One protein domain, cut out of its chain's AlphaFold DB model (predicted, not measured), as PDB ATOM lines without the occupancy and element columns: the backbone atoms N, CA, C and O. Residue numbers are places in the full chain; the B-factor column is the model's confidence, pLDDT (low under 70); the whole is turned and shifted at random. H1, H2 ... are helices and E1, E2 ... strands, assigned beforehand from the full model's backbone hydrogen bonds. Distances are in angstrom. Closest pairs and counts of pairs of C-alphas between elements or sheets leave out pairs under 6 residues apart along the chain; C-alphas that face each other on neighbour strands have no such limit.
ATOM      1  N   GLU A  64     190.557 196.358 214.223       68.31
ATOM      2  CA  GLU A  64     189.986 195.307 215.071       68.31
ATOM      3  C   GLU A  64     191.034 194.193 215.265       68.31
ATOM      4  O   GLU A  64     191.117 193.249 214.472       68.31
ATOM      5  N   GLU A  65     191.871 194.320 216.297       79.75
ATOM      6  CA  GLU A  65     192.803 193.272 216.733       79.75
ATOM      7  C   GLU A  65     192.033 192.232 217.571       79.75
ATOM      8  O   GLU A  65     191.574 192.540 218.671       79.75
ATOM      9  N   ARG A  66     191.865 191.004 217.060       83.75
ATOM     10  CA  ARG A  66     191.243 189.883 217.795       83.75
ATOM     11  C   ARG A  66     192.222 188.719 217.918       83.75
ATOM     12  O   ARG A  66     192.947 188.411 216.976       83.75
ATOM     13  N   GLN A  67     192.215 188.049 219.064       82.44
ATOM     14  CA  GLN A  67     193.018 186.852 219.307       82.44
ATOM     15  C   GLN A  67     192.133 185.605 219.201       82.44
ATOM     16  O   GLN A  67     191.003 185.612 219.687       82.44
ATOM     17  N   VAL A  68     192.640 184.559 218.554       83.88
ATOM     18  CA  VAL A  68     191.959 183.277 218.345       83.88
ATOM     19  C   VAL A  68     192.825 182.177 218.956       83.88
ATOM     20  O   VAL A  68     194.009 182.057 218.632       83.88
ATOM     21  N   HIS A  69     192.245 181.398 219.868       82.88
ATOM     22  CA  HIS A  69     192.928 180.275 220.505       82.88
ATOM     23  C   HIS A  69     192.910 179.072 219.553       82.88
ATOM     24  O   HIS A  69     191.850 178.687 219.067       82.88
ATOM     25  N   LEU A  70     194.084 178.504 219.287       80.38
ATOM     26  CA  LEU A  70     194.258 177.266 218.534       80.38
ATOM     27  C   LEU A  70     195.123 176.293 219.337       80.38
ATOM     28  O   LEU A  70     196.347 176.393 219.245       80.38
ATOM     29  N   PRO A  71     194.519 175.377 220.111       79.62
ATOM     30  CA  PRO A  71     195.211 174.201 220.622       79.62
ATOM     31  C   PRO A  71     195.752 173.360 219.459       79.62
ATOM     32  O   PRO A  71     195.142 173.309 218.388       79.62
ATOM     33  N   GLU A  72     196.902 172.724 219.660       69.50
ATOM     34  CA  GLU A  72     197.665 172.071 218.583       69.50
ATOM     35  C   GLU A  72     196.925 170.874 217.947       69.50
ATOM     36  O   GLU A  72     196.988 170.700 216.727       69.50
ATOM     37  N   ASP A  73     196.142 170.146 218.757       73.94
ATOM     38  CA  ASP A  73     195.477 168.880 218.403       73.94
ATOM     39  C   ASP A  73     193.958 169.002 218.112       73.94
ATOM     40  O   ASP A  73     193.315 168.050 217.661       73.94
ATOM     41  N   ASP A  74     193.345 170.171 218.342       83.31
ATOM     42  CA  ASP A  74     191.884 170.335 218.274       83.31
ATOM     43  C   ASP A  74     191.376 170.707 216.868       83.31
ATOM     44  O   ASP A  74     191.142 171.877 216.542       83.31
ATOM     45  N   TYR A  75     191.053 169.699 216.049       82.19
ATOM     46  CA  TYR A  75     190.396 169.893 214.743       82.19
ATOM     47  C   TYR A  75     189.104 170.735 214.812       82.19
ATOM     48  O   TYR A  75     188.765 171.446 213.863       82.19
ATOM     49  N   ARG A  76     188.370 170.691 215.936       83.38
ATOM     50  CA  ARG A  76     187.174 171.528 216.156       83.38
ATOM     51  C   ARG A  76     187.532 173.004 216.346       83.38
ATOM     52  O   ARG A  76     186.905 173.849 215.709       83.38
ATOM     53  N   ALA A  77     188.553 173.306 217.149       84.06
ATOM     54  CA  ALA A  77     189.043 174.670 217.345       84.06
ATOM     55  C   ALA A  77     189.662 175.231 216.054       84.06
ATOM     56  O   ALA A  77     189.409 176.381 215.701       84.06
ATOM     57  N   MET A  78     190.379 174.400 215.289       85.81
ATOM     58  CA  MET A  78     190.869 174.743 213.950       85.81
ATOM     59  C   MET A  78     189.728 175.167 213.013       85.81
ATOM     60  O   MET A  78     189.798 176.225 212.384       85.81
ATOM     61  N   ASN A  79     188.648 174.385 212.952       87.00
ATOM     62  CA  ASN A  79     187.497 174.700 212.108       87.00
ATOM     63  C   ASN A  79     186.763 175.977 212.554       87.00
ATOM     64  O   ASN A  79     186.372 176.772 211.694       87.00
ATOM     65  N   ASP A  80     186.619 176.229 213.859       88.12
ATOM     66  CA  ASP A  80     186.025 177.478 214.363       88.12
ATOM     67  C   ASP A  80     186.931 178.701 214.134       88.12
ATOM     68  O   ASP A  80     186.456 179.777 213.763       88.12
ATOM     69  N   ALA A  81     188.250 178.545 214.229       86.50
ATOM     70  CA  ALA A  81     189.208 179.591 213.886       86.50
ATOM     71  C   ALA A  81     189.167 179.948 212.390       86.50
ATOM     72  O   ALA A  81     189.171 181.130 212.030       86.50
ATOM     73  N   ILE A  82     189.057 178.946 211.510       87.44
ATOM     74  CA  ILE A  82     188.863 179.136 210.065       87.44
ATOM     75  C   ILE A  82     187.496 179.782 209.789       87.44
ATOM     76  O   ILE A  82     187.405 180.707 208.979       87.44
ATOM     77  N   ALA A  83     186.430 179.364 210.479       87.75
ATOM     78  CA  ALA A  83     185.113 179.995 210.382       87.75
ATOM     79  C   ALA A  83     185.146 181.456 210.861       87.75
ATOM     80  O   ALA A  83     184.563 182.332 210.219       87.75
ATOM     81  N   THR A  84     185.885 181.747 211.930       88.19
ATOM     82  CA  THR A  84     186.113 183.094 212.465       88.19
ATOM     83  C   THR A  84     186.917 183.954 211.492       88.19
ATOM     84  O   THR A  84     186.546 185.105 211.267       88.19
ATOM     85  N   ALA A  85     187.931 183.406 210.816       86.75
ATOM     86  CA  ALA A  85     188.644 184.083 209.731       86.75
ATOM     87  C   ALA A  85     187.738 184.378 208.522       86.75
ATOM     88  O   ALA A  85     187.712 185.513 208.038       86.75
ATOM     89  N   LYS A  86     186.916 183.410 208.095       87.06
ATOM     90  CA  LYS A  86     185.922 183.589 207.021       87.06
ATOM     91  C   LYS A  86     184.871 184.650 207.388       87.06
ATOM     92  O   LYS A  86     184.605 185.543 206.583       87.06
ATOM     93  N   ARG A  87     184.345 184.643 208.622       84.38
ATOM     94  CA  ARG A  87     183.444 185.685 209.175       84.38
ATOM     95  C   ARG A  87     184.126 187.055 209.233       84.38
ATOM     96  O   ARG A  87     183.553 188.052 208.793       84.38
ATOM     97  N   ALA A  88     185.383 187.098 209.673       83.50
ATOM     98  CA  ALA A  88     186.244 188.276 209.621       83.50
ATOM     99  C   ALA A  88     186.610 188.694 208.186       83.50
ATOM    100  O   ALA A  88     187.212 189.750 208.005       83.50
ATOM    101  N   GLY A  89     186.219 187.932 207.156       81.25
ATOM    102  CA  GLY A  89     186.459 188.205 205.740       81.25
ATOM    103  C   GLY A  89     187.929 188.140 205.334       81.25
ATOM    104  O   GLY A  89     188.325 188.866 204.423       81.25
ATOM    105  N   ILE A  90     188.724 187.331 206.033       85.00
ATOM    106  CA  ILE A  90     190.081 186.948 205.645       85.00
ATOM    107  C   ILE A  90     189.956 185.705 204.749       85.00
ATOM    108  O   ILE A  90     189.446 184.684 205.217       85.00
ATOM    109  N   PRO A  91     190.377 185.763 203.472       84.31
ATOM    110  CA  PRO A  91     190.409 184.582 202.621       84.31
ATOM    111  C   PRO A  91     191.551 183.666 203.078       84.31
ATOM    112  O   PRO A  91     192.721 184.031 202.989       84.31
ATOM    113  N   LEU A  92     191.194 182.484 203.572       85.94
ATOM    114  CA  LEU A  92     192.116 181.374 203.809       85.94
ATOM    115  C   LEU A  92     191.872 180.308 202.732       85.94
ATOM    116  O   LEU A  92     190.705 180.106 202.374       85.94
ATOM    117  N   PRO A  93     192.918 179.636 202.215       85.44
ATOM    118  CA  PRO A  93     192.736 178.519 201.298       85.44
ATOM    119  C   PRO A  93     192.058 177.334 202.001       85.44
ATOM    120  O   PRO A  93     191.880 177.313 203.221       85.44
ATOM    121  N   GLU A  94     191.640 176.347 201.221       81.19
ATOM    122  CA  GLU A  94     191.076 175.114 201.765       81.19
ATOM    123  C   GLU A  94     192.194 174.255 202.378       81.19
ATOM    124  O   GLU A  94     193.317 174.236 201.876       81.19
ATOM    125  N   ASN A  95     191.891 173.568 203.485       81.19
ATOM    126  CA  ASN A  95     192.807 172.668 204.200       81.19
ATOM    127  C   ASN A  95     194.104 173.319 204.738       81.19
ATOM    128  O   ASN A  95     195.185 172.743 204.636       81.19
ATOM    129  N   VAL A  96     194.010 174.505 205.360       83.94
ATOM    130  CA  VAL A  96     195.134 175.077 206.133       83.94
ATOM    131  C   VAL A  96     195.370 174.251 207.410       83.94
ATOM    132  O   VAL A  96     194.434 174.132 208.203       83.94
ATOM    133  N   PRO A  97     196.583 173.719 207.661       85.56
ATOM    134  CA  PRO A  97     196.892 173.016 208.906       85.56
ATOM    135  C   PRO A  97     196.996 173.986 210.094       85.56
ATOM    136  O   PRO A  97     197.367 175.150 209.924       85.56
ATOM    137  N   SER A  98     196.741 173.496 211.314       82.56
ATOM    138  CA  SER A  98     196.847 174.280 212.559       82.56
ATOM    139  C   SER A  98     198.203 174.987 212.689       82.56
ATOM    140  O   SER A  98     198.250 176.178 213.003       82.56
ATOM    141  N   SER A  99     199.294 174.304 212.331       82.88
ATOM    142  CA  SER A  99     200.669 174.825 212.320       82.88
ATOM    143  C   SER A  99     200.910 176.013 211.377       82.88
ATOM    144  O   SER A  99     201.787 176.826 211.652       82.88
ATOM    145  N   ALA A 100     200.136 176.158 210.296       83.69
ATOM    146  CA  ALA A 100     200.231 177.303 209.383       83.69
ATOM    147  C   ALA A 100     199.406 178.517 209.851       83.69
ATOM    148  O   ALA A 100     199.585 179.623 209.337       83.69
ATOM    149  N   LEU A 101     198.506 178.323 210.820       82.62
ATOM    150  CA  LEU A 101     197.806 179.405 211.511       82.62
ATOM    151  C   LEU A 101     198.581 179.839 212.764       82.62
ATOM    152  O   LEU A 101     198.759 181.038 212.980       82.62
ATOM    153  N   LEU A 102     199.069 178.883 213.566       82.62
ATOM    154  CA  LEU A 102     199.825 179.114 214.803       82.62
ATOM    155  C   LEU A 102     200.982 180.112 214.620       82.62
ATOM    156  O   LEU A 102     201.805 179.990 213.720       82.62
ATOM    157  N   GLY A 103     201.085 181.079 215.535       72.19
ATOM    158  CA  GLY A 103     202.221 182.006 215.599       72.19
ATOM    159  C   GLY A 103     202.159 183.177 214.612       72.19
ATOM    160  O   GLY A 103     202.996 184.075 214.690       72.19
ATOM    161  N   GLY A 104     201.159 183.214 213.726       78.00
ATOM    162  CA  GLY A 104     200.932 184.307 212.784       78.00
ATOM    163  C   GLY A 104     199.860 185.309 213.227       78.00
ATOM    164  O   GLY A 104     198.880 184.972 213.897       78.00
ATOM    165  N   THR A 105     200.002 186.558 212.768       85.44
ATOM    166  CA  THR A 105     198.901 187.536 212.732       85.44
ATOM    167  C   THR A 105     198.482 187.769 211.284       85.44
ATOM    168  O   THR A 105     199.269 188.305 210.500       85.44
ATOM    169  N   ILE A 106     197.252 187.417 210.915       86.19
ATOM    170  CA  ILE A 106     196.734 187.604 209.555       86.19
ATOM    171  C   ILE A 106     195.861 188.858 209.531       86.19
ATOM    172  O   ILE A 106     194.862 188.945 210.245       86.19
ATOM    173  N   LYS A 107     196.236 189.852 208.713       85.06
ATOM    174  CA  LYS A 107     195.516 191.132 208.599       85.06
ATOM    175  C   LYS A 107     194.776 191.212 207.265       85.06
ATOM    176  O   LYS A 107     195.407 191.212 206.209       85.06
TER     177      LYS A 107
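Overview. This is residues 64 to 107 of the 773 residues of an uncharacterized protein of Botryotinia calthae (UniProt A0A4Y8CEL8). The chain goes back and forth in four passes: strand E1, helix H1 folded back beside it, the unnamed link 88 to 97, and a last pass through short H2 and E2 that ends near E1. The printed part has 44 residues, with two named helices and two named strands in the order E1, H1, H2, E2, class mixed. It is compact, radius of gyration of the C-alphas 9.7 A, and spans 27 by 20 by 15 A.

Along the chain. Find C-alpha 64 at (189.986, 195.307, 215.071); there E1 begins, residues 64 to 69, 16.3 A long. H1, residues 75 to 87, runs 18.1 A from C-alpha 75 at (190.396, 169.893, 214.743). H2 is residues 98 to 101; E2, residues 105 to 107, ends at (195.516, 191.132, 208.599).

Arrangement. Look at Val 68 and Ala 81, the closest C-alphas of E1 and H1, 6.4 A apart. H1 and H2 are close but not clearly touching; their closest C-alphas, Met 78 and Ser 98, are 6.2 A apart. E1 and E2 are near each other, with 7 pairs of C-alphas within 10 A, yet each pairs with no named strand. H1 and E2 are apart. In H1 every O i to N i+4 pair is within hydrogen-bond range; H2 is too short for one.

Size, cuts and confidence. The C-alphas of Glu 64 and Asp 73, the two farthest apart, stand 27.2 A from each other. The printed part has no cut and no long link. Residues 64 and 72 have pLDDT under 70.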